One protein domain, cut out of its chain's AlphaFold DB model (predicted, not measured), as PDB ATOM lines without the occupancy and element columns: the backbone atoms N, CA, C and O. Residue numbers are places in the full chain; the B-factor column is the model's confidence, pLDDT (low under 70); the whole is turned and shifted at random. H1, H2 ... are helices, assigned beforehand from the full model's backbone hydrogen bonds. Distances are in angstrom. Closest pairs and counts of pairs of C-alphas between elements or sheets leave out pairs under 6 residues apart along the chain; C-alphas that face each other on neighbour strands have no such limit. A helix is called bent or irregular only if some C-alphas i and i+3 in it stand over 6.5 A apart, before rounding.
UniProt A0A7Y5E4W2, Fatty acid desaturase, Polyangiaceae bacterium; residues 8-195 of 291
ATOM      1  N   GLU A   8      87.895  55.031 118.312       97.69
ATOM      2  CA  GLU A   8      89.164  54.465 117.882       97.69
ATOM      3  C   GLU A   8      90.195  55.555 117.540       97.69
ATOM      4  O   GLU A   8      91.387  55.321 117.702       97.69
ATOM      5  N   ASP A   9      89.751  56.765 117.178       98.06
ATOM      6  CA  ASP A   9      90.629  57.907 116.889       98.06
ATOM      7  C   ASP A   9      91.308  58.494 118.137       98.06
ATOM      8  O   ASP A   9      92.308  59.200 118.023       98.06
ATOM      9  N   ARG A  10      90.805  58.222 119.349       97.44
ATOM     10  CA  ARG A  10      91.301  58.869 120.580       97.44
ATOM     11  C   ARG A  10      92.795  58.648 120.800       97.44
ATOM     12  O   ARG A  10      93.520  59.599 121.073       97.44
ATOM     13  N   LEU A  11      93.238  57.395 120.701       97.06
ATOM     14  CA  LEU A  11      94.617  57.020 121.000       97.06
ATOM     15  C   LEU A  11      95.595  57.503 119.910       97.06
ATOM     16  O   LEU A  11      96.571  58.160 120.273       97.06
ATOM     17  N   PRO A  12      95.344  57.285 118.602       97.69
ATOM     18  CA  PRO A  12      96.196  57.843 117.554       97.69
ATOM     19  C   PRO A  12      96.329  59.363 117.629       97.69
ATOM     20  O   PRO A  12      97.437  59.884 117.548       97.69
ATOM     21  N   ILE A  13      95.227  60.085 117.852       98.19
ATOM     22  CA  ILE A  13      95.271  61.549 117.937       98.19
ATOM     23  C   ILE A  13      96.005  62.028 119.188       98.19
ATOM     24  O   ILE A  13      96.724  63.022 119.111       98.19
ATOM     25  N   ALA A  14      95.895  61.317 120.313       98.12
ATOM     26  CA  ALA A  14      96.708  61.608 121.490       98.12
ATOM     27  C   ALA A  14      98.209  61.456 121.191       98.12
ATOM     28  O   ALA A  14      98.987  62.328 121.568       98.12
ATOM     29  N   PHE A  15      98.616  60.411 120.461       98.25
ATOM     30  CA  PHE A  15     100.013  60.235 120.050       98.25
ATOM     31  C   PHE A  15     100.484  61.301 119.059       98.25
ATOM     32  O   PHE A  15     101.578  61.830 119.234       98.25
ATOM     33  N   VAL A  16      99.669  61.659 118.064       98.56
ATOM     34  CA  VAL A  16      99.977  62.747 117.116       98.56
ATOM     35  C   VAL A  16     100.184  64.065 117.870       98.56
ATOM     36  O   VAL A  16     101.193  64.740 117.670       98.56
ATOM     37  N   ALA A  17      99.268  64.406 118.781       98.50
ATOM     38  CA  ALA A  17      99.342  65.630 119.572       98.50
ATOM     39  C   ALA A  17     100.537  65.634 120.538       98.50
ATOM     40  O   ALA A  17     101.224  66.647 120.647       98.50
ATOM     41  N   LEU A  18     100.818  64.510 121.205       98.56
ATOM     42  CA  LEU A  18     101.973  64.378 122.093       98.56
ATOM     43  C   LEU A  18     103.285  64.502 121.315       98.56
ATOM     44  O   LEU A  18     104.180  65.227 121.735       98.56
ATOM     45  N   PHE A  19     103.388  63.845 120.161       98.62
ATOM     46  CA  PHE A  19     104.573  63.936 119.320       98.62
ATOM     47  C   PHE A  19     104.781  65.362 118.790       98.62
ATOM     48  O   PHE A  19     105.904  65.860 118.789       98.62
ATOM     49  N   PHE A  20     103.702  66.072 118.445       98.75
ATOM     50  CA  PHE A  20     103.774  67.497 118.111       98.75
ATOM     51  C   PHE A  20     104.193  68.365 119.307       98.75
ATOM     52  O   PHE A  20     104.975  69.299 119.149       98.75
ATOM     53  N   ALA A  21     103.732  68.055 120.520       98.75
ATOM     54  CA  ALA A  21     104.198  68.740 121.724       98.75
ATOM     55  C   ALA A  21     105.703  68.517 121.955       98.75
ATOM     56  O   ALA A  21     106.405  69.453 122.334       98.75
ATOM     57  N   CYS A  22     106.219  67.318 121.662       98.75
ATOM     58  CA  CYS A  22     107.657  67.060 121.664       98.75
ATOM     59  C   CYS A  22     108.392  67.880 120.595       98.75
ATOM     60  O   CYS A  22     109.433  68.449 120.911       98.75
ATOM     61  N   ASP A  23     107.847  68.012 119.377       98.69
ATOM     62  CA  ASP A  23     108.416  68.894 118.343       98.69
ATOM     63  C   ASP A  23     108.545  70.337 118.853       98.69
ATOM     64  O   ASP A  23     109.606  70.951 118.744       98.69
ATOM     65  N   VAL A  24     107.489  70.864 119.479       98.81
ATOM     66  CA  VAL A  24     107.492  72.213 120.065       98.81
ATOM     67  C   VAL A  24     108.512  72.332 121.202       98.81
ATOM     68  O   VAL A  24     109.240  73.323 121.261       98.81
ATOM     69  N   ALA A  25     108.607  71.333 122.082       98.75
ATOM     70  CA  ALA A  25     109.565  71.330 123.185       98.75
ATOM     71  C   ALA A  25     111.018  71.292 122.686       98.75
ATOM     72  O   ALA A  25     111.842  72.078 123.147       98.75
ATOM     73  N   VAL A  26     111.329  70.433 121.709       98.75
ATOM     74  CA  VAL A  26     112.664  70.358 121.097       98.75
ATOM     75  C   VAL A  26     113.009  71.677 120.411       98.75
ATOM     76  O   VAL A  26     114.092  72.214 120.633       98.75
ATOM     77  N   TYR A  27     112.079  72.249 119.646       98.75
ATOM     78  CA  TYR A  27     112.262  73.560 119.023       98.75
ATOM     79  C   TYR A  27     112.576  74.666 120.048       98.75
ATOM     80  O   TYR A  27     113.454  75.502 119.808       98.75
ATOM     81  N   ALA A  28     111.865  74.675 121.179       98.62
ATOM     82  CA  ALA A  28     111.980  75.716 122.195       98.62
ATOM     83  C   ALA A  28     113.233  75.579 123.074       98.62
ATOM     84  O   ALA A  28     113.783  76.594 123.493       98.62
ATOM     85  N   LEU A  29     113.665  74.349 123.365       98.62
ATOM     86  CA  LEU A  29     114.646  74.067 124.419       98.62
ATOM     87  C   LEU A  29     116.014  73.604 123.907       98.62
ATOM     88  O   LEU A  29     116.959  73.548 124.689       98.62
ATOM     89  N   VAL A  30     116.139  73.232 122.630       98.56
ATOM     90  CA  VAL A  30     117.373  72.645 122.088       98.56
ATOM     91  C   VAL A  30     118.047  73.598 121.104       98.56
ATOM     92  O   VAL A  30     117.458  73.997 120.100       98.56
ATOM     93  N   ASP A  31     119.317  73.912 121.370       98.06
ATOM     94  CA  ASP A  31     120.196  74.670 120.462       98.06
ATOM     95  C   ASP A  31     121.206  73.777 119.721       98.06
ATOM     96  O   ASP A  31     121.730  74.164 118.679       98.06
ATOM     97  N   SER A  32     121.486  72.573 120.237       98.50
ATOM     98  CA  SER A  32     122.497  71.671 119.669       98.50
ATOM     99  C   SER A  32     122.072  71.139 118.291       98.50
ATOM    100  O   SER A  32     121.112  70.363 118.219       98.50
ATOM    101  N   PRO A  33     122.811  71.446 117.204       98.19
ATOM    102  CA  PRO A  33     122.481  70.965 115.860       98.19
ATOM    103  C   PRO A  33     122.447  69.436 115.763       98.19
ATOM    104  O   PRO A  33     121.637  68.877 115.030       98.19
ATOM    105  N   VAL A  34     123.298  68.755 116.536       98.38
ATOM    106  CA  VAL A  34     123.372  67.288 116.568       98.38
ATOM    107  C   VAL A  34     122.103  66.693 117.174       98.38
ATOM    108  O   VAL A  34     121.551  65.747 116.619       98.38
ATOM    109  N   ILE A  35     121.606  67.262 118.278       98.50
ATOM    110  CA  ILE A  35     120.373  66.787 118.924       98.50
ATOM    111  C   ILE A  35     119.160  67.091 118.039       98.50
ATOM    112  O   ILE A  35     118.296  66.232 117.877       98.50
ATOM    113  N   LEU A  36     119.115  68.273 117.413       98.62
ATOM    114  CA  LEU A  36     118.061  68.630 116.458       98.62
ATOM    115  C   LEU A  36     118.028  67.655 115.274       98.62
ATOM    116  O   LEU A  36     116.968  67.141 114.926       98.62
ATOM    117  N   LEU A  37     119.187  67.349 114.686       98.31
ATOM    118  CA  LEU A  37     119.281  66.388 113.590       98.31
ATOM    119  C   LEU A  37     118.888  64.973 114.039       98.31
ATOM    120  O   LEU A  37     118.141  64.296 113.335       98.31
ATOM    121  N   ALA A  38     119.338  64.536 115.217       98.38
ATOM    122  CA  ALA A  38     118.952  63.244 115.777       98.38
ATOM    123  C   ALA A  38     117.431  63.148 115.976       98.38
ATOM    124  O   ALA A  38     116.834  62.144 115.591       98.38
ATOM    125  N   TRP A  39     116.788  64.202 116.495       98.25
ATOM    126  CA  TRP A  39     115.330  64.274 116.634       98.25
ATOM    127  C   TRP A  39     114.613  64.112 115.289       98.25
ATOM    128  O   TRP A  39     113.678  63.320 115.174       98.25
ATOM    129  N   VAL A  40     115.085  64.806 114.248       97.69
ATOM    130  CA  VAL A  40     114.522  64.707 112.893       97.69
ATOM    131  C   VAL A  40     114.626  63.288 112.346       97.69
ATOM    132  O   VAL A  40     113.628  62.748 111.868       97.69
ATOM    133  N   LEU A  41     115.808  62.673 112.436       96.69
ATOM    134  CA  LEU A  41     116.061  61.334 111.901       96.69
ATOM    135  C   LEU A  41     115.261  60.256 112.644       96.69
ATOM    136  O   LEU A  41     114.623  59.417 112.009       96.69
ATOM    137  N   LEU A  42     115.233  60.310 113.979       96.50
ATOM    138  CA  LEU A  42     114.422  59.405 114.802       96.50
ATOM    139  C   LEU A  42     112.918  59.609 114.559       96.50
ATOM    140  O   LEU A  42     112.138  58.658 114.615       96.50
ATOM    141  N   GLY A  43     112.515  60.839 114.237       96.25
ATOM    142  CA  GLY A  43     111.137  61.212 113.950       96.25
ATOM    143  C   GLY A  43     110.592  60.708 112.611       96.25
ATOM    144  O   GLY A  43     109.374  60.728 112.442       96.25
ATOM    145  N   ILE A  44     111.421  60.225 111.674       94.25
ATOM    146  CA  ILE A  44     110.961  59.788 110.337       94.25
ATOM    147  C   ILE A  44     109.878  58.705 110.442       94.25
ATOM    148  O   ILE A  44     108.822  58.811 109.816       94.25
ATOM    149  N   VAL A  45     110.110  57.670 111.254       91.94
ATOM    150  CA  VAL A  45     109.181  56.534 111.377       91.94
ATOM    151  C   VAL A  45     107.857  56.938 112.043       91.94
ATOM    152  O   VAL A  45     106.810  56.674 111.445       91.94
ATOM    153  N   PRO A  46     107.847  57.618 113.210       94.75
ATOM    154  CA  PRO A  46     106.618  58.161 113.788       94.75
ATOM    155  C   PRO A  46     105.858  59.080 112.827       94.75
ATOM    156  O   PRO A  46     104.645  58.934 112.683       94.75
ATOM    157  N   ARG A  47     106.555  59.975 112.108       96.50
ATOM    158  CA  ARG A  47     105.937  60.862 111.107       96.50
ATOM    159  C   ARG A  47     105.316  60.094 109.951       96.50
ATOM    160  O   ARG A  47     104.281  60.519 109.454       96.50
ATOM    161  N   GLY A  48     105.882  58.955 109.553       94.88
ATOM    162  CA  GLY A  48     105.244  58.049 108.596       94.88
ATOM    163  C   GLY A  48     103.860  57.587 109.071       94.88
ATOM    164  O   GLY A  48     102.904  57.599 108.296       94.88
ATOM    165  N   GLY A  49     103.719  57.277 110.365       95.62
ATOM    166  CA  GLY A  49     102.417  57.020 110.992       95.62
ATOM    167  C   GLY A  49     101.508  58.252 110.980       95.62
ATOM    168  O   GLY A  49     100.343  58.156 110.596       95.62
ATOM    169  N   VAL A  50     102.043  59.435 111.305       97.94
ATOM    170  CA  VAL A  50     101.297  60.706 111.212       97.94
ATOM    171  C   VAL A  50     100.782  60.951 109.786       97.94
ATOM    172  O   VAL A  50      99.632  61.354 109.627       97.94
ATOM    173  N   CYS A  51     101.567  60.656 108.743       97.19
ATOM    174  CA  CYS A  51     101.118  60.734 107.350       97.19
ATOM    175  C   CYS A  51      99.918  59.817 107.081       97.19
ATOM    176  O   CYS A  51      98.962  60.252 106.442       97.19
ATOM    177  N   ALA A  52      99.928  58.582 107.597       96.62
ATOM    178  CA  ALA A  52      98.805  57.655 107.451       96.62
ATOM    179  C   ALA A  52      97.536  58.160 108.165       96.62
ATOM    180  O   ALA A  52      96.447  58.120 107.601       96.62
ATOM    181  N   PHE A  53      97.655  58.709 109.378       98.12
ATOM    182  CA  PHE A  53      96.498  59.268 110.089       98.12
ATOM    183  C   PHE A  53      96.007  60.602 109.508       98.12
ATOM    184  O   PHE A  53      94.800  60.858 109.523       98.12
ATOM    185  N   ASN A  54      96.894  61.422 108.933       98.00
ATOM    186  CA  ASN A  54      96.490  62.574 108.129       98.00
ATOM    187  C   ASN A  54      95.699  62.102 106.906       98.00
ATOM    188  O   ASN A  54      94.599  62.577 106.668       98.00
ATOM    189  N   HIS A  55      96.193  61.101 106.180       97.50
ATOM    190  CA  HIS A  55      95.471  60.494 105.064       97.50
ATOM    191  C   HIS A  55      94.056  60.024 105.460       97.50
ATOM    192  O   HIS A  55      93.085  60.441 104.820       97.50
ATOM    193  N   HIS A  56      93.903  59.273 106.558       98.00
ATOM    194  CA  HIS A  56      92.585  58.843 107.055       98.00
ATOM    195  C   HIS A  56      91.666  60.025 107.373       98.00
ATOM    196  O   HIS A  56      90.497  60.030 106.985       98.00
ATOM    197  N   HIS A  57      92.205  61.057 108.029       98.06
ATOM    198  CA  HIS A  57      91.470  62.269 108.390       98.06
ATOM    199  C   HIS A  57      90.863  62.991 107.172       98.06
ATOM    200  O   HIS A  57      89.788  63.591 107.262       98.06
ATOM    201  N   GLN A  58      91.546  62.922 106.030       96.19
ATOM    202  CA  GLN A  58      91.180  63.630 104.801       96.19
ATOM    203  C   GLN A  58      90.101  62.880 104.010       96.19
ATOM    204  O   GLN A  58      89.363  63.487 103.236       96.19
ATOM    205  N   HIS A  59      89.944  61.579 104.255       97.06
ATOM    206  CA  HIS A  59      88.794  60.801 103.795       97.06
ATOM    207  C   HIS A  59      87.591  60.925 104.726       97.06
ATOM    208  O   HIS A  59      86.451  61.019 104.265       97.06
ATOM    209  N   LEU A  60      87.838  60.951 106.037       96.75
ATOM    210  CA  LEU A  60      86.800  61.041 107.052       96.75
ATOM    211  C   LEU A  60      87.276  61.879 108.238       96.75
ATOM    212  O   LEU A  60      88.172  61.491 108.984       96.75
ATOM    213  N   SER A  61      86.635  63.032 108.443       97.00
ATOM    214  CA  SER A  61      87.006  63.939 109.529       97.00
ATOM    215  C   SER A  61      86.912  63.257 110.894       97.00
ATOM    216  O   SER A  61      85.912  62.617 111.208       97.00
ATOM    217  N   VAL A  62      87.913  63.477 111.741       97.94
ATOM    218  CA  VAL A  62      88.047  62.816 113.049       97.94
ATOM    219  C   VAL A  62      87.019  63.354 114.041       97.94
ATOM    220  O   VAL A  62      86.344  62.611 114.758       97.94
ATOM    221  N   PHE A  63      86.862  64.676 114.069       98.31
ATOM    222  CA  PHE A  63      85.960  65.354 114.984       98.31
ATOM    223  C   PHE A  63      84.621  65.661 114.325       98.31
ATOM    224  O   PHE A  63      84.517  65.882 113.109       98.31
ATOM    225  N   ARG A  64      83.570  65.728 115.145       96.88
ATOM    226  CA  ARG A  64      82.264  66.240 114.703       96.88
ATOM    227  C   ARG A  64      82.308  67.751 114.483       96.88
ATOM    228  O   ARG A  64      81.677  68.246 113.555       96.88
ATOM    229  N   GLN A  65      83.081  68.467 115.298       97.00
ATOM    230  CA  GLN A  65      83.233  69.918 115.243       97.00
ATOM    231  C   GLN A  65      84.259  70.320 114.168       97.00
ATOM    232  O   GLN A  65      85.420  69.913 114.256       97.00
ATOM    233  N   PRO A  66      83.892  71.159 113.181       95.56
ATOM    234  CA  PRO A  66      84.800  71.559 112.105       95.56
ATOM    235  C   PRO A  66      86.085  72.241 112.587       95.56
ATOM    236  O   PRO A  66      87.151  71.962 112.045       95.56
ATOM    237  N   ILE A  67      86.004  73.086 113.621       97.06
ATOM    238  CA  ILE A  67      87.162  73.831 114.135       97.06
ATOM    239  C   ILE A  67      88.252  72.912 114.700       97.06
ATOM    240  O   ILE A  67      89.429  73.138 114.444       97.06
ATOM    241  N   LEU A  68      87.875  71.828 115.385       98.06
ATOM    242  CA  LEU A  68      88.839  70.865 115.920       98.06
ATOM    243  C   LEU A  68      89.580  70.132 114.798       98.06
ATOM    244  O   LEU A  68      90.774  69.880 114.917       98.06
ATOM    245  N   ASN A  69      88.895  69.855 113.683       98.31
ATOM    246  CA  ASN A  69      89.551  69.317 112.494       98.31
ATOM    247  C   ASN A  69      90.563  70.334 111.942       98.31
ATOM    248  O   ASN A  69      91.728  69.985 111.793       98.31
ATOM    249  N   ARG A  70      90.171  71.613 111.780       97.81
ATOM    250  CA  ARG A  70      91.085  72.665 111.289       97.81
ATOM    251  C   ARG A  70      92.369  72.762 112.115       97.81
ATOM    252  O   ARG A  70      93.436  72.914 111.530       97.81
ATOM    253  N   LEU A  71      92.262  72.676 113.443       98.38
ATOM    254  CA  LEU A  71      93.411  72.694 114.350       98.38
ATOM    255  C   LEU A  71      94.298  71.458 114.167       98.38
ATOM    256  O   LEU A  71      95.514  71.590 114.040       98.38
ATOM    257  N   LEU A  72      93.694  70.270 114.087       98.62
ATOM    258  CA  LEU A  72      94.422  69.030 113.818       98.62
ATOM    259  C   LEU A  72      95.173  69.081 112.478       98.62
ATOM    260  O   LEU A  72      96.290  68.588 112.377       98.62
ATOM    261  N   GLU A  73      94.623  69.727 111.455       98.62
ATOM    262  CA  GLU A  73      95.313  69.856 110.167       98.62
ATOM    263  C   GLU A  73      96.474  70.842 110.158       98.62
ATOM    264  O   GLU A  73      97.341  70.715 109.295       98.62
ATOM    265  N   LEU A  74      96.530  71.794 111.095       98.56
ATOM    266  CA  LEU A  74      97.744  72.588 111.305       98.56
ATOM    267  C   LEU A  74      98.852  71.705 111.880       98.56
ATOM    268  O   LEU A  74      99.975  71.749 111.387       98.56
ATOM    269  N   VAL A  75      98.516  70.857 112.857       98.69
ATOM    270  CA  VAL A  75      99.449  69.875 113.431       98.69
ATOM    271  C   VAL A  75      99.958  68.932 112.341       98.69
ATOM    272  O   VAL A  75     101.165  68.824 112.129       98.69
ATOM    273  N   TYR A  76      99.054  68.331 111.562       98.56
ATOM    274  CA  TYR A  76      99.448  67.489 110.436       98.56
ATOM    275  C   TYR A  76     100.276  68.239 109.394       98.56
ATOM    276  O   TYR A  76     101.284  67.708 108.927       98.56
ATOM    277  N   GLY A  77      99.888  69.464 109.035       98.19
ATOM    278  CA  GLY A  77     100.609  70.281 108.063       98.19
ATOM    279  C   GLY A  77     102.051  70.549 108.489       98.19
ATOM    280  O   GLY A  77     102.960  70.349 107.690       98.19
ATOM    281  N   LEU A  78     102.267  70.914 109.755       98.56
ATOM    282  CA  LEU A  78     103.597  71.158 110.324       98.56
ATOM    283  C   LEU A  78     104.430  69.879 110.482       98.56
ATOM    284  O   LEU A  78     105.655  69.948 110.459       98.56
ATOM    285  N   GLN A  79     103.795  68.713 110.629       98.25
ATOM    286  CA  GLN A  79     104.518  67.452 110.804       98.25
ATOM    287  C   GLN A  79     104.820  66.701 109.507       98.25
ATOM    288  O   GLN A  79     105.806  65.961 109.457       98.25
ATOM    289  N   THR A  80     103.967  66.861 108.494       97.06
ATOM    290  CA  THR A  80     103.972  66.046 107.265       97.06
ATOM    291  C   THR A  80     104.183  66.860 105.992       97.06
ATOM    292  O   THR A  80     104.486  66.293 104.946       97.06
ATOM    293  N   GLY A  81     104.007  68.183 106.062       96.44
ATOM    294  CA  GLY A  81     104.204  69.104 104.944       96.44
ATOM    295  C   GLY A  81     103.082  69.165 103.922       96.44
ATOM    296  O   GLY A  81     103.206  69.903 102.947       96.44
ATOM    297  N   ILE A  82     101.980  68.449 104.133       95.06
ATOM    298  CA  ILE A  82     100.773  68.540 103.311       95.06
ATOM    299  C   ILE A  82      99.633  69.139 104.128       95.06
ATOM    300  O   ILE A  82      99.148  68.580 105.113       95.06
ATOM    301  N   THR A  83      99.244  70.343 103.727       94.50
ATOM    302  CA  THR A  83      98.338  71.203 104.481       94.50
ATOM    303  C   THR A  83      96.883  70.860 104.194       94.50
ATOM    304  O   THR A  83      96.447  70.910 103.044       94.50
ATOM    305  N   SER A  84      96.090  70.619 105.245       92.75
ATOM    306  CA  SER A  84      94.618  70.607 105.181       92.75
ATOM    307  C   SER A  84      94.078  69.874 103.929       92.75
ATOM    308  O   SER A  84      94.558  68.809 103.546       92.75
ATOM    309  N   HIS A  85      93.135  70.491 103.222       95.81
ATOM    310  CA  HIS A  85      92.491  69.984 102.019       95.81
ATOM    311  C   HIS A  85      93.433  69.823 100.814       95.81
ATOM    312  O   HIS A  85      92.973  69.401  99.757       95.81
ATOM    313  N   GLY A  86      94.730  70.125 100.931       96.56
ATOM    314  CA  GLY A  86      95.721  69.756  99.922       96.56
ATOM    315  C   GLY A  86      95.692  68.251  99.656       96.56
ATOM    316  O   GLY A  86      95.690  67.833  98.498       96.56
ATOM    317  N   TRP A  87      95.530  67.444 100.710       95.12
ATOM    318  CA  TRP A  87      95.368  65.994 100.584       95.12
ATOM    319  C   TRP A  87      94.002  65.608  99.998       95.12
ATOM    320  O   TRP A  87      93.955  64.796  99.078       95.12
ATOM    321  N   VAL A  88      92.893  66.225 100.436       97.19
ATOM    322  CA  VAL A  88      91.555  66.006  99.828       97.19
ATOM    323  C   VAL A  88      91.593  66.245  98.318       97.19
ATOM    324  O   VAL A  88      91.051  65.461  97.538       97.19
ATOM    325  N   LEU A  89      92.242  67.325  97.888       98.25
ATOM    326  CA  LEU A  89      92.330  67.715  96.487       98.25
ATOM    327  C   LEU A  89      93.254  66.788  95.691       98.25
ATOM    328  O   LEU A  89      92.833  66.259  94.667       98.25
ATOM    329  N   HIS A  90      94.488  66.572  96.149       97.69
ATOM    330  CA  HIS A  90      95.461  65.743  95.435       97.69
ATOM    331  C   HIS A  90      95.069  64.264  95.429       97.69
ATOM    332  O   HIS A  90      95.144  63.592  94.407       97.69
ATOM    333  N   HIS A  91      94.654  63.739  96.576       97.00
ATOM    334  CA  HIS A  91      94.527  62.308  96.772       97.00
ATOM    335  C   HIS A  91      93.068  61.844  96.743       97.00
ATOM    336  O   HIS A  91      92.751  60.940  95.981       97.00
ATOM    337  N   SER A  92      92.140  62.466  97.470       96.75
ATOM    338  CA  SER A  92      90.749  61.974  97.480       96.75
ATOM    339  C   SER A  92      90.028  62.281  96.155       96.75
ATOM    340  O   SER A  92      89.475  61.386  95.525       96.75
ATOM    341  N   LEU A  93      90.086  63.524  95.665       97.31
ATOM    342  CA  LEU A  93      89.491  63.922  94.378       97.31
ATOM    343  C   LEU A  93      90.435  63.727  93.187       97.31
ATOM    344  O   LEU A  93      89.985  63.594  92.047       97.31
ATOM    345  N   GLY A  94      91.744  63.779  93.428       97.38
ATOM    346  CA  GLY A  94      92.757  63.653  92.387       97.38
ATOM    347  C   GLY A  94      93.134  62.213  92.066       97.38
ATOM    348  O   GLY A  94      93.261  61.890  90.886       97.38
ATOM    349  N   HIS A  95      93.234  61.354  93.079       97.62
ATOM    350  CA  HIS A  95      93.687  59.973  92.940       97.62
ATOM    351  C   HIS A  95      92.563  58.950  93.153       97.62
ATOM    352  O   HIS A  95      92.255  58.213  92.229       97.62
ATOM    353  N   HIS A  96      91.859  58.925  94.287       97.50
ATOM    354  CA  HIS A  96      90.828  57.909  94.565       97.50
ATOM    355  C   HIS A  96      89.694  57.855  93.547       97.50
ATOM    356  O   HIS A  96      89.207  56.774  93.237       97.50
ATOM    357  N   VAL A  97      89.277  59.005  93.019       96.50
ATOM    358  CA  VAL A  97      88.254  59.053  91.964       96.50
ATOM    359  C   VAL A  97      88.798  58.537  90.623       96.50
ATOM    360  O   VAL A  97      88.031  58.022  89.817       96.50
ATOM    361  N   ASN A  98      90.109  58.640  90.383       97.38
ATOM    362  CA  ASN A  98      90.702  58.513  89.049       97.38
ATOM    363  C   ASN A  98      91.738  57.389  88.898       97.38
ATOM    364  O   ASN A  98      92.188  57.159  87.787       97.38
ATOM    365  N   TYR A  99      92.147  56.691  89.957       96.12
ATOM    366  CA  TYR A  99      93.308  55.785  89.937       96.12
ATOM    367  C   TYR A  99      93.178  54.590  88.973       96.12
ATOM    368  O   TYR A  99      94.187  53.997  88.579       96.12
ATOM    369  N   LEU A 100      91.954  54.269  88.538       96.94
ATOM    370  CA  LEU A 100      91.692  53.281  87.488       96.94
ATOM    371  C   LEU A 100      91.983  53.809  86.060       96.94
ATOM    372  O   LEU A 100      92.114  53.027  85.120       96.94
ATOM    373  N   ASP A 101      92.155  55.122  85.890       96.12
ATOM    374  CA  ASP A 101      92.594  55.775  84.653       96.12
ATOM    375  C   ASP A 101      93.829  56.653  84.913       96.12
ATOM    376  O   ASP A 101      93.763  57.802  85.358       96.12
ATOM    377  N   GLN A 102      94.995  56.119  84.553       94.88
ATOM    378  CA  GLN A 102      96.290  56.769  84.763       94.88
ATOM    379  C   GLN A 102      96.463  58.090  83.987       94.88
ATOM    380  O   GLN A 102      97.412  58.833  84.242       94.88
ATOM    381  N   ARG A 103      95.564  58.429  83.055       94.56
ATOM    382  CA  ARG A 103      95.573  59.731  82.365       94.56
ATOM    383  C   ARG A 103      94.994  60.845  83.237       94.56
ATOM    384  O   ARG A 103      95.390  61.997  83.068       94.56
ATOM    385  N   LEU A 104      94.084  60.497  84.148       95.31
ATOM    386  CA  LEU A 104      93.352  61.420  85.021       95.31
ATOM    387  C   LEU A 104      93.916  61.469  86.450       95.31
ATOM    388  O   LEU A 104      93.712  62.453  87.160       95.31
ATOM    389  N   ASP A 105      94.611  60.410  86.865       97.25
ATOM    390  CA  ASP A 105      95.135  60.225  88.216       97.25
ATOM    391  C   ASP A 105      96.263  61.217  88.581       97.25
ATOM    392  O   ASP A 105      97.348  61.224  87.990       97.25
ATOM    393  N   GLU A 106      96.030  62.027  89.619       97.12
ATOM    394  CA  GLU A 106      97.024  62.962  90.168       97.12
ATOM    395  C   GLU A 106      98.158  62.263  90.927       97.12
ATOM    396  O   GLU A 106      99.145  62.906  91.256       97.12
ATOM    397  N   SER A 107      98.068  60.960  91.184       96.75
ATOM    398  CA  SER A 107      99.149  60.130  91.724       96.75
ATOM    399  C   SER A 107      99.526  59.001  90.760       96.75
ATOM    400  O   SER A 107     100.020  57.958  91.198       96.75
ATOM    401  N   ARG A 108      99.316  59.211  89.447       96.25
ATOM    402  CA  ARG A 108      99.622  58.219  88.406       96.25
ATOM    403  C   ARG A 108     101.061  57.730  88.490       96.25
ATOM    404  O   ARG A 108     101.986  58.524  88.655       96.25
ATOM    405  N   TRP A 109     101.258  56.435  88.282       95.50
ATOM    406  CA  TRP A 109     102.575  55.796  88.235       95.50
ATOM    407  C   TRP A 109     103.054  55.519  86.804       95.50
ATOM    408  O   TRP A 109     104.195  55.100  86.597       95.50
ATOM    409  N   ARG A 110     102.214  55.806  85.799       94.62
ATOM    410  CA  ARG A 110     102.559  55.721  84.373       94.62
ATOM    411  C   ARG A 110     102.896  57.083  83.769       94.62
ATOM    412  O   ARG A 110     102.324  58.116  84.124       94.62
ATOM    413  N   ARG A 111     103.806  57.069  82.794       93.81
ATOM    414  CA  ARG A 111     104.064  58.192  81.883       93.81
ATOM    415  C   ARG A 111     102.939  58.316  80.854       93.81
ATOM    416  O   ARG A 111     102.163  57.387  80.651       93.81
ATOM    417  N   SER A 112     102.912  59.433  80.126       90.81
ATOM    418  CA  SER A 112     102.019  59.608  78.969       90.81
ATOM    419  C   SER A 112     102.245  58.561  77.872       90.81
ATOM    420  O   SER A 112     101.308  58.230  77.159       90.81
ATOM    421  N   SER A 113     103.454  58.002  77.769       90.62
ATOM    422  CA  SER A 113     103.777  56.899  76.856       90.62
ATOM    423  C   SER A 113     103.262  55.527  77.313       90.62
ATOM    424  O   SER A 113     103.544  54.532  76.657       90.62
ATOM    425  N   GLY A 114     102.587  55.437  78.463       88.25
ATOM    426  CA  GLY A 114     102.087  54.182  79.036       88.25
ATOM    427  C   GLY A 114     103.098  53.428  79.905       88.25
ATOM    428  O   GLY A 114     102.685  52.665  80.776       88.25
ATOM    429  N   ARG A 115     104.405  53.691  79.754       91.12
ATOM    430  CA  ARG A 115     105.466  53.051  80.555       91.12
ATOM    431  C   ARG A 115     105.388  53.428  82.038       91.12
ATOM    432  O   ARG A 115     105.189  54.598  82.374       91.12
ATOM    433  N   THR A 116     105.660  52.462  82.913       93.69
ATOM    434  CA  THR A 116     105.854  52.670  84.358       93.69
ATOM    435  C   THR A 116     107.020  53.617  84.625       93.69
ATOM    436  O   THR A 116     108.112  53.440  84.077       93.69
ATOM    437  N   MET A 117     106.801  54.623  85.471       95.19
ATOM    438  CA  MET A 117     107.890  55.415  86.043       95.19
ATOM    439  C   MET A 117     108.721  54.548  86.984       95.19
ATOM    440  O   MET A 117     108.207  53.600  87.566       95.19
ATOM    441  N   ARG A 118     110.001  54.884  87.157       93.81
ATOM    442  CA  ARG A 118     110.800  54.284  88.236       93.81
ATOM    443  C   ARG A 118     110.385  54.902  89.572       93.81
ATOM    444  O   ARG A 118     109.890  56.022  89.608       93.81
ATOM    445  N   GLU A 119     110.661  54.214  90.669       93.38
ATOM    446  CA  GLU A 119     110.325  54.658  92.028       93.38
ATOM    447  C   GLU A 119     110.833  56.071  92.360       93.38
ATOM    448  O   GLU A 119     110.056  56.935  92.771       93.38
ATOM    449  N   ALA A 120     112.123  56.338  92.130       95.25
ATOM    450  CA  ALA A 120     112.713  57.652  92.390       95.25
ATOM    451  C   ALA A 120     112.080  58.743  91.513       95.25
ATOM    452  O   ALA A 120     111.789  59.838  91.983       95.25
ATOM    453  N   GLU A 121     111.812  58.425  90.246       96.94
ATOM    454  CA  GLU A 121     111.136  59.339  89.331       96.94
ATOM    455  C   GLU A 121     109.719  59.665  89.820       96.94
ATOM    456  O   GLU A 121     109.362  60.838  89.909       96.94
ATOM    457  N   TYR A 122     108.927  58.645  90.159       97.00
ATOM    458  CA  TYR A 122     107.583  58.813  90.700       97.00
ATOM    459  C   TYR A 122     107.597  59.698  91.941       97.00
ATOM    460  O   TYR A 122     106.866  60.682  92.010       97.00
ATOM    461  N   THR A 123     108.470  59.367  92.891       96.38
ATOM    462  CA  THR A 123     108.608  60.067  94.169       96.38
ATOM    463  C   THR A 123     108.913  61.543  93.951       96.38
ATOM    464  O   THR A 123     108.237  62.404  94.513       96.38
ATOM    465  N   LEU A 124     109.892  61.844  93.092       97.69
ATOM    466  CA  LEU A 124     110.284  63.216  92.786       97.69
ATOM    467  C   LEU A 124     109.163  63.976  92.080       97.69
ATOM    468  O   LEU A 124     108.832  65.087  92.485       97.69
ATOM    469  N   ILE A 125     108.547  63.384  91.054       97.56
ATOM    470  CA  ILE A 125     107.497  64.045  90.276       97.56
ATOM    471  C   ILE A 125     106.253  64.283  91.135       97.56
ATOM    472  O   ILE A 125     105.743  65.403  91.168       97.56
ATOM    473  N   VAL A 126     105.737  63.254  91.811       97.06
ATOM    474  CA  VAL A 126     104.515  63.354  92.624       97.06
ATOM    475  C   VAL A 126     104.752  64.275  93.819       97.06
ATOM    476  O   VAL A 126     103.959  65.189  94.026       97.06
ATOM    477  N   GLY A 127     105.868  64.116  94.536       96.94
ATOM    478  CA  GLY A 127     106.221  64.973  95.670       96.94
ATOM    479  C   GLY A 127     106.373  66.444  95.274       96.94
ATOM    480  O   GLY A 127     105.701  67.309  95.835       96.94
ATOM    481  N   ALA A 128     107.179  66.743  94.246       97.62
ATOM    482  CA  ALA A 128     107.441  68.123  93.825       97.62
ATOM    483  C   ALA A 128     106.217  68.813  93.199       97.62
ATOM    484  O   ALA A 128     106.111  70.038  93.230       97.62
ATOM    485  N   THR A 129     105.286  68.047  92.623       97.62
ATOM    486  CA  THR A 129     104.093  68.608  91.968       97.62
ATOM    487  C   THR A 129     102.810  68.482  92.788       97.62
ATOM    488  O   THR A 129     101.763  68.918  92.308       97.62
ATOM    489  N   ALA A 130     102.870  67.991  94.034       97.12
ATOM    490  CA  ALA A 130     101.700  67.759  94.885       97.12
ATOM    491  C   ALA A 130     100.792  68.999  95.027       97.12
ATOM    492  O   ALA A 130      99.591  68.934  94.757       97.12
ATOM    493  N   TYR A 131     101.364  70.159  95.373       97.62
ATOM    494  CA  TYR A 131     100.618  71.415  95.523       97.62
ATOM    495  C   TYR A 131     100.084  71.975  94.190       97.62
ATOM    496  O   TYR A 131      98.887  72.270  94.114       97.62
ATOM    497  N   PRO A 132     100.889  72.082  93.109       97.69
ATOM    498  CA  PRO A 132     100.373  72.441  91.786       97.69
ATOM    499  C   PRO A 132      99.223  71.543  91.302       97.69
ATOM    500  O   PRO A 132      98.249  72.039  90.726       97.69
ATOM    501  N   ARG A 133      99.306  70.230  91.553       97.62
ATOM    502  CA  ARG A 133      98.238  69.264  91.254       97.62
ATOM    503  C   ARG A 133      96.995  69.538  92.095       97.62
ATOM    504  O   ARG A 133      95.916  69.692  91.529       97.62
ATOM    505  N   ALA A 134      97.132  69.735  93.408       97.75
ATOM    506  CA  ALA A 134      96.013  70.103  94.281       97.75
ATOM    507  C   ALA A 134      95.295  71.387  93.815       97.75
ATOM    508  O   ALA A 134      94.065  71.412  93.739       97.75
ATOM    509  N   VAL A 135      96.037  72.428  93.412       97.62
ATOM    510  CA  VAL A 135      95.463  73.664  92.841       97.62
ATOM    511  C   VAL A 135      94.689  73.376  91.553       97.62
ATOM    512  O   VAL A 135      93.584  73.890  91.367       97.62
ATOM    513  N   ARG A 136      95.236  72.541  90.661       97.25
ATOM    514  CA  ARG A 136      94.558  72.123  89.425       97.25
ATOM    515  C   ARG A 136      93.244  71.401  89.730       97.25
ATOM    516  O   ARG A 136      92.226  71.717  89.113       97.25
ATOM    517  N   VAL A 137      93.240  70.495  90.711       97.88
ATOM    518  CA  VAL A 137      92.016  69.807  91.149       97.88
ATOM    519  C   VAL A 137      91.009  70.778  91.765       97.88
ATOM    520  O   VAL A 137      89.818  70.703  91.462       97.88
ATOM    521  N   ALA A 138      91.456  71.734  92.581       97.25
ATOM    522  CA  ALA A 138      90.569  72.740  93.164       97.25
ATOM    523  C   ALA A 138      89.879  73.579  92.081       97.25
ATOM    524  O   ALA A 138      88.678  73.823  92.163       97.25
ATOM    525  N   ARG A 139      90.622  73.972  91.038       96.69
ATOM    526  CA  ARG A 139      90.083  74.735  89.902       96.69
ATOM    527  C   ARG A 139      89.067  73.930  89.095       96.69
ATOM    528  O   ARG A 139      87.997  74.450  88.811       96.69
ATOM    529  N   ARG A 140      89.363  72.666  88.760       95.50
ATOM    530  CA  ARG A 140      88.458  71.832  87.941       95.50
ATOM    531  C   ARG A 140      87.193  71.391  88.683       95.50
ATOM    532  O   ARG A 140      86.171  71.167  88.052       95.50
ATOM    533  N   THR A 141      87.265  71.233  90.007       94.69
ATOM    534  CA  THR A 141      86.127  70.765  90.822       94.69
ATOM    535  C   THR A 141      85.331  71.897  91.460       94.69
ATOM    536  O   THR A 141      84.219  71.656  91.918       94.69
ATOM    537  N   ALA A 142      85.903  73.105  91.539       93.19
ATOM    538  CA  ALA A 142      85.373  74.243  92.293       93.19
ATOM    539  C   ALA A 142      85.067  73.928  93.777       93.19
ATOM    540  O   ALA A 142      84.266  74.609  94.416       93.19
ATOM    541  N   ARG A 143      85.715  72.902  94.351       91.69
ATOM    542  CA  ARG A 143      85.536  72.468  95.746       91.69
ATOM    543  C   ARG A 143      86.796  72.716  96.563       91.69
ATOM    544  O   ARG A 143      87.905  72.643  96.048       91.69
ATOM    545  N   TYR A 144      86.611  73.007  97.850       95.69
ATOM    546  CA  TYR A 144      87.653  73.090  98.889       95.69
ATOM    547  C   TYR A 144      88.798  74.101  98.681       95.69
ATOM    548  O   TYR A 144      89.571  74.324  99.609       95.69
ATOM    549  N   GLY A 145      88.887  74.775  97.527       95.81
ATOM    550  CA  GLY A 145      89.989  75.678  97.184       95.81
ATOM    551  C   GLY A 145      90.192  76.826  98.174       95.81
ATOM    552  O   GLY A 145      91.326  77.104  98.550       95.81
ATOM    553  N   ARG A 146      89.112  77.455  98.662       95.88
ATOM    554  CA  ARG A 146      89.204  78.540  99.661       95.88
ATOM    555  C   ARG A 146      89.840  78.058 100.965       95.88
ATOM    556  O   ARG A 146      90.810  78.649 101.425       95.88
ATOM    557  N   THR A 147      89.329  76.961 101.528       96.25
ATOM    558  CA  THR A 147      89.857  76.380 102.771       96.25
ATOM    559  C   THR A 147      91.286  75.883 102.589       96.25
ATOM    560  O   THR A 147      92.121  76.109 103.459       96.25
ATOM    561  N   PHE A 148      91.588  75.250 101.455       97.31
ATOM    562  CA  PHE A 148      92.941  74.823 101.113       97.31
ATOM    563  C   PHE A 148      93.924  75.999 101.108       97.31
ATOM    564  O   PHE A 148      94.934  75.940 101.805       97.31
ATOM    565  N   LEU A 149      93.621  77.079 100.382       97.38
ATOM    566  CA  LEU A 149      94.508  78.239 100.291       97.38
ATOM    567  C   LEU A 149      94.674  78.937 101.643       97.38
ATOM    568  O   LEU A 149      95.802  79.201 102.048       97.38
ATOM    569  N   ALA A 150      93.579  79.168 102.374       97.94
ATOM    570  CA  ALA A 150      93.623  79.819 103.682       97.94
ATOM    571  C   ALA A 150      94.438  79.011 104.705       97.94
ATOM    572  O   ALA A 150      95.315  79.555 105.370       97.94
ATOM    573  N   MET A 151      94.202  77.699 104.797       98.06
ATOM    574  CA  MET A 151      94.932  76.835 105.731       98.06
ATOM    575  C   MET A 151      96.393  76.639 105.318       98.06
ATOM    576  O   MET A 151      97.256  76.523 106.185       98.06
ATOM    577  N   THR A 152      96.689  76.626 104.015       98.06
ATOM    578  CA  THR A 152      98.073  76.585 103.522       98.06
ATOM    579  C   THR A 152      98.810  77.863 103.894       98.06
ATOM    580  O   THR A 152      99.881  77.782 104.485       98.06
ATOM    581  N   ALA A 153      98.215  79.030 103.631       98.50
ATOM    582  CA  ALA A 153      98.796  80.315 104.006       98.50
ATOM    583  C   ALA A 153      99.032  80.409 105.520       98.50
ATOM    584  O   ALA A 153     100.122  80.783 105.940       98.50
ATOM    585  N   LEU A 154      98.058  79.992 106.336       98.69
ATOM    586  CA  LEU A 154      98.201  79.968 107.792       98.69
ATOM    587  C   LEU A 154      99.323  79.024 108.251       98.69
ATOM    588  O   LEU A 154     100.140  79.409 109.080       98.69
ATOM    589  N   THR A 155      99.403  77.811 107.694       98.62
ATOM    590  CA  THR A 155     100.463  76.854 108.057       98.62
ATOM    591  C   THR A 155     101.846  77.394 107.690       98.62
ATOM    592  O   THR A 155     102.766  77.320 108.499       98.62
ATOM    593  N   LEU A 156     101.993  77.980 106.496       98.38
ATOM    594  CA  LEU A 156     103.254  78.576 106.048       98.38
ATOM    595  C   LEU A 156     103.625  79.822 106.857       98.38
ATOM    596  O   LEU A 156     104.801  80.018 107.140       98.38
ATOM    597  N   ALA A 157     102.649  80.632 107.272       98.81
ATOM    598  CA  ALA A 157     102.889  81.767 108.158       98.81
ATOM    599  C   ALA A 157     103.402  81.309 109.532       98.81
ATOM    600  O   ALA A 157     104.363  81.879 110.039       98.81
ATOM    601  N   ILE A 158     102.823  80.244 110.103       98.81
ATOM    602  CA  ILE A 158     103.301  79.652 111.363       98.81
ATOM    603  C   ILE A 158     104.722  79.106 111.194       98.81
ATOM    604  O   ILE A 158     105.600  79.443 111.985       98.81
ATOM    605  N   ALA A 159     104.982  78.316 110.148       98.75
ATOM    606  CA  ALA A 159     106.318  77.787 109.873       98.75
ATOM    607  C   ALA A 159     107.349  78.911 109.659       98.75
ATOM    608  O   ALA A 159     108.445  78.861 110.213       98.75
ATOM    609  N   GLY A 160     106.981  79.957 108.914       98.81
ATOM    610  CA  GLY A 160     107.814  81.138 108.694       98.81
ATOM    611  C   GLY A 160     108.110  81.899 109.985       98.81
ATOM    612  O   GLY A 160     109.255  82.278 110.211       98.81
ATOM    613  N   ALA A 161     107.121  82.062 110.865       98.88
ATOM    614  CA  ALA A 161     107.310  82.687 112.172       98.88
ATOM    615  C   ALA A 161     108.240  81.866 113.083       98.88
ATOM    616  O   ALA A 161     109.096  82.440 113.753       98.88
ATOM    617  N   LEU A 162     108.125  80.532 113.072       98.81
ATOM    618  CA  LEU A 162     109.024  79.639 113.814       98.81
ATOM    619  C   LEU A 162     110.472  79.758 113.311       98.81
ATOM    620  O   LEU A 162     111.400  79.885 114.106       98.81
ATOM    621  N   VAL A 163     110.682  79.791 111.992       98.88
ATOM    622  CA  VAL A 163     112.019  80.017 111.414       98.88
ATOM    623  C   VAL A 163     112.539  81.417 111.745       98.88
ATOM    624  O   VAL A 163     113.697  81.558 112.118       98.88
ATOM    625  N   ALA A 164     111.708  82.456 111.653       98.81
ATOM    626  CA  ALA A 164     112.128  83.820 111.969       98.81
ATOM    627  C   ALA A 164     112.551  83.975 113.441       98.81
ATOM    628  O   ALA A 164     113.515  84.679 113.729       98.81
ATOM    629  N   ALA A 165     111.857  83.302 114.362       98.75
ATOM    630  CA  ALA A 165     112.162  83.354 115.787       98.75
ATOM    631  C   ALA A 165     113.405  82.529 116.163       98.75
ATOM    632  O   ALA A 165     114.233  82.993 116.947       98.75
ATOM    633  N   ARG A 166     113.551  81.309 115.626       98.62
ATOM    634  CA  ARG A 166     114.714  80.432 115.861       98.62
ATOM    635  C   ARG A 166     115.098  79.730 114.552       98.62
ATOM    636  O   ARG A 166     114.607  78.630 114.298       98.62
ATOM    637  N   PRO A 167     116.000  80.314 113.735       98.62
ATOM    638  CA  PRO A 167     116.262  79.842 112.373       98.62
ATOM    639  C   PRO A 167     116.641  78.369 112.273       98.62
ATOM    640  O   PRO A 167     115.979  77.613 111.568       98.62
ATOM    641  N   LEU A 168     117.669  77.933 113.003       98.62
ATOM    642  CA  LEU A 168     118.145  76.555 112.896       98.62
ATOM    643  C   LEU A 168     117.126  75.530 113.445       98.62
ATOM    644  O   LEU A 168     116.790  74.602 112.704       98.62
ATOM    645  N   PRO A 169     116.562  75.684 114.664       98.75
ATOM    646  CA  PRO A 169     115.495  74.802 115.141       98.75
ATOM    647  C   PRO A 169     114.243  74.820 114.260       98.75
ATOM    648  O   PRO A 169     113.688  73.764 113.977       98.75
ATOM    649  N   GLY A 170     113.801  75.989 113.790       98.75
ATOM    650  CA  GLY A 170     112.630  76.113 112.919       98.75
ATOM    651  C   GLY A 170     112.826  75.397 111.581       98.75
ATOM    652  O   GLY A 170     111.932  74.684 111.116       98.75
ATOM    653  N   LEU A 171     114.021  75.521 110.993       98.75
ATOM    654  CA  LEU A 171     114.381  74.818 109.764       98.75
ATOM    655  C   LEU A 171     114.455  73.305 109.974       98.75
ATOM    656  O   LEU A 171     113.901  72.565 109.170       98.75
ATOM    657  N   LEU A 172     115.111  72.836 111.038       98.50
ATOM    658  CA  LEU A 172     115.309  71.403 111.254       98.50
ATOM    659  C   LEU A 172     114.059  70.702 111.787       98.50
ATOM    660  O   LEU A 172     113.734  69.637 111.292       98.50
ATOM    661  N   VAL A 173     113.340  71.260 112.759       98.62
ATOM    662  CA  VAL A 173     112.235  70.557 113.441       98.62
ATOM    663  C   VAL A 173     110.912  70.663 112.679       98.62
ATOM    664  O   VAL A 173     110.093  69.749 112.758       98.62
ATOM    665  N   PHE A 174     110.708  71.736 111.908       98.56
ATOM    666  CA  PHE A 174     109.463  71.948 111.165       98.56
ATOM    667  C   PHE A 174     109.672  71.897 109.651       98.56
ATOM    668  O   PHE A 174     109.169  70.983 109.002       98.56
ATOM    669  N   VAL A 175     110.441  72.818 109.061       98.62
ATOM    670  CA  VAL A 175     110.522  72.926 107.587       98.62
ATOM    671  C   VAL A 175     111.136  71.681 106.936       98.62
ATOM    672  O   VAL A 175     110.609  71.185 105.939       98.62
ATOM    673  N   GLY A 176     112.216  71.145 107.503       98.44
ATOM    674  CA  GLY A 176     112.884  69.936 107.024       98.44
ATOM    675  C   GLY A 176     111.932  68.736 106.972       98.44
ATOM    676  O   GLY A 176     111.735  68.183 105.890       98.44
ATOM    677  N   PRO A 177     111.286  68.356 108.090       98.00
ATOM    678  CA  PRO A 177     110.269  67.315 108.126       98.00
ATOM    679  C   PRO A 177     109.079  67.584 107.214       98.00
ATOM    680  O   PRO A 177     108.631  66.653 106.558       98.00
ATOM    681  N   MET A 178     108.592  68.825 107.100       98.31
ATOM    682  CA  MET A 178     107.525  69.145 106.146       98.31
ATOM    683  C   MET A 178     107.923  68.749 104.716       98.31
ATOM    684  O   MET A 178     107.192  68.032 104.037       98.31
ATOM    685  N   ILE A 179     109.106  69.160 104.262       98.12
ATOM    686  CA  ILE A 179     109.583  68.814 102.919       98.12
ATOM    687  C   ILE A 179     109.824  67.303 102.819       98.12
ATOM    688  O   ILE A 179     109.291  66.649 101.926       98.12
ATOM    689  N   GLY A 180     110.592  66.731 103.749       97.62
ATOM    690  CA  GLY A 180     110.972  65.320 103.727       97.62
ATOM    691  C   GLY A 180     109.770  64.377 103.745       97.62
ATOM    692  O   GLY A 180     109.717  63.433 102.958       97.62
ATOM    693  N   MET A 181     108.766  64.658 104.579       97.12
ATOM    694  CA  MET A 181     107.589  63.801 104.726       97.12
ATOM    695  C   MET A 181     106.605  63.907 103.555       97.12
ATOM    696  O   MET A 181     105.906  62.931 103.261       97.12
ATOM    697  N   LEU A 182     106.600  65.027 102.825       95.56
ATOM    698  CA  LEU A 182     105.867  65.144 101.563       95.56
ATOM    699  C   LEU A 182     106.412  64.149 100.523       95.56
ATOM    700  O   LEU A 182     105.644  63.406  99.909       95.56
ATOM    701  N   PHE A 183     107.740  64.078 100.369       96.75
ATOM    702  CA  PHE A 183     108.381  63.103  99.477       96.75
ATOM    703  C   PHE A 183     108.278  61.675 100.012       96.75
ATOM    704  O   PHE A 183     108.006  60.765  99.234       96.75
ATOM    705  N   PHE A 184     108.416  61.469 101.323       95.12
ATOM    706  CA  PHE A 184     108.220  60.159 101.950       95.12
ATOM    707  C   PHE A 184     106.827  59.589 101.657       95.12
ATOM    708  O   PHE A 184     106.684  58.408 101.357       95.12
ATOM    709  N   THR A 185     105.791  60.428 101.700       94.06
ATOM    710  CA  THR A 185     104.415  60.021 101.385       94.06
ATOM    711  C   THR A 185     104.284  59.564  99.933       94.06
ATOM    712  O   THR A 185     103.694  58.516  99.662       94.06
ATOM    713  N   ALA A 186     104.848  60.327  98.989       95.00
ATOM    714  CA  ALA A 186     104.866  59.939  97.580       95.00
ATOM    715  C   ALA A 186     105.623  58.617  97.391       95.00
ATOM    716  O   ALA A 186     105.114  57.692  96.767       95.00
ATOM    717  N   TRP A 187     106.795  58.494  98.005       94.31
ATOM    718  CA  TRP A 187     107.599  57.281  97.981       94.31
ATOM    719  C   TRP A 187     106.828  56.050  98.476       94.31
ATOM    720  O   TRP A 187     106.705  55.070  97.741       94.31
ATOM    721  N   ALA A 188     106.209  56.139  99.656       90.94
ATOM    722  CA  ALA A 188     105.413  55.060 100.238       90.94
ATOM    723  C   ALA A 188     104.207  54.668  99.364       90.94
ATOM    724  O   ALA A 188     103.835  53.500  99.302       90.94
ATOM    725  N   THR A 189     103.622  55.626  98.639       92.25
ATOM    726  CA  THR A 189     102.480  55.378  97.742       92.25
ATOM    727  C   THR A 189     102.874  54.578  96.496       92.25
ATOM    728  O   THR A 189     102.029  53.904  95.906       92.25
ATOM    729  N   TYR A 190     104.144  54.610  96.077       94.44
ATOM    730  CA  TYR A 190     104.572  53.975  94.829       94.44
ATOM    731  C   TYR A 190     104.256  52.474  94.801       94.44
ATOM    732  O   TYR A 190     103.570  52.009  93.890       94.44
ATOM    733  N   THR A 191     104.677  51.709  95.814       91.06
ATOM    734  CA  THR A 191     104.445  50.254  95.842       91.06
ATOM    735  C   THR A 191     102.991  49.891  96.086       91.06
ATOM    736  O   THR A 191     102.597  48.767  95.787       91.06
ATOM    737  N   HIS A 192     102.152  50.822  96.542       93.12
ATOM    738  CA  HIS A 192     100.722  50.568  96.670       93.12
ATOM    739  C   HIS A 192     100.028  50.389  95.313       93.12
ATOM    740  O   HIS A 192      99.035  49.671  95.260       93.12
ATOM    741  N   HIS A 193     100.535  50.978  94.222       94.88
ATOM    742  CA  HIS A 193      99.846  50.961  92.919       94.88
ATOM    743  C   HIS A 193     100.728  50.627  91.713       94.88
ATOM    744  O   HIS A 193     100.212  50.179  90.687       94.88
ATOM    745  N   ALA A 194     102.037  50.867  91.782       93.75
ATOM    746  CA  ALA A 194     102.883  50.823  90.600       93.75
ATOM    747  C   ALA A 194     102.978  49.416  89.992       93.75
ATOM    748  O   ALA A 194     103.284  48.438  90.673       93.75
ATOM    749  N   GLY A 195     102.756  49.324  88.679       91.94
ATOM    750  CA  GLY A 195     102.789  48.066  87.927       91.94
ATOM    751  C   GLY A 195     101.498  47.243  87.995       91.94
ATOM    752  O   GLY A 195     101.460  46.150  87.432       91.94
TER     753      GLY A 195
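Overview. This is residues 8 to 195 of the 291 residues of the protein "Fatty acid desaturase" of Polyangiaceae bacterium (UniProt A0A7Y5E4W2). A rounded cluster of crossed helices gathers round one long kinked helix, H7, which runs through the middle and touches H1, H2, H3, H5 and H6, while H4 packs on H2b and H5b. The corner between H1 and H2 lies at one end of the longest axis, the loop of residues 97 to 118 at the other. The printed part has 188 residues with seven named helices, H1 to H7 in order, and no named strand; the class is all helix. It is compact, with a radius of gyration of the C-alphas of 16.7 A, and spans 51 by 37 by 33 A.

Arrangement. H1 is residues 8 to 29. H2, residues 33 to 59, was assigned as one helix by its hydrogen bonds but is bent, with C-alphas 42 and 45 6.9 A apart; its arms H2a, residues 33 to 42, and H2b, residues 45 to 59, stand at 57 degrees. H2b and H3, residues 66 to 80, form a helical hairpin, closest at the C-alphas of Cys 51 and Thr 80, 6.0 A. H1 only just touches H3, with 3 pairs of C-alphas within 8 A, closest at Phe 20 and Val 75, 6.8 A. Residues 55 to 59 of H2b touch H4, residues 86 to 96; the C-alphas of Gln 58 and Val 88 are closest, 5.5 A. H5, residues 119 to 141, also assigned as one helix by its hydrogen bonds, is bent, with C-alphas 128 and 131 7.8 A apart; its arms H5a, residues 119 to 128, and H5b, residues 131 to 141, stand at 67 degrees. H5b touches H4, closest at the C-alphas of Ala 134 and His 90, 4.5 A. H6, residues 145 to 165, touches H3 with residues 151 to 159 alone, closest at the C-alphas of Thr 155 and Leu 74, 6.0 A. The hub is H7, residues 167 to 193, which forms a helical hairpin with H6 at a steep tilt of 41 degrees. Its residues 174 to 182 touch H3, about perpendicular at 86 degrees, and its residues 182 to 190 touch H5a, closest at the C-alphas of Phe 183 and Gly 127, 4.8 A. Every O i to N i+4 pair is within hydrogen-bond range in H2a, H2b, H3, H5a, H5b and H6, against 17 of 18 in H1, 4 of 7 in H4 and 18 of 23 in H7.

Along the chain. H1 begins at C-alpha 8, (89.164, 54.465, 117.882), and is 32.8 A long. H6 is 29.9 A long. H7, 38.5 A, has a kink of 27 degrees near residue 181 and ends at C-alpha 193, (99.846, 50.961, 92.919).

Size, cuts and confidence. The C-alphas of Leu 29 and Ser 113 are the two farthest apart, 51.7 A. The link from H4 to H5 is long, 22 residues. The printed part has no cut, and no printed residue is under 70 in pLDDT.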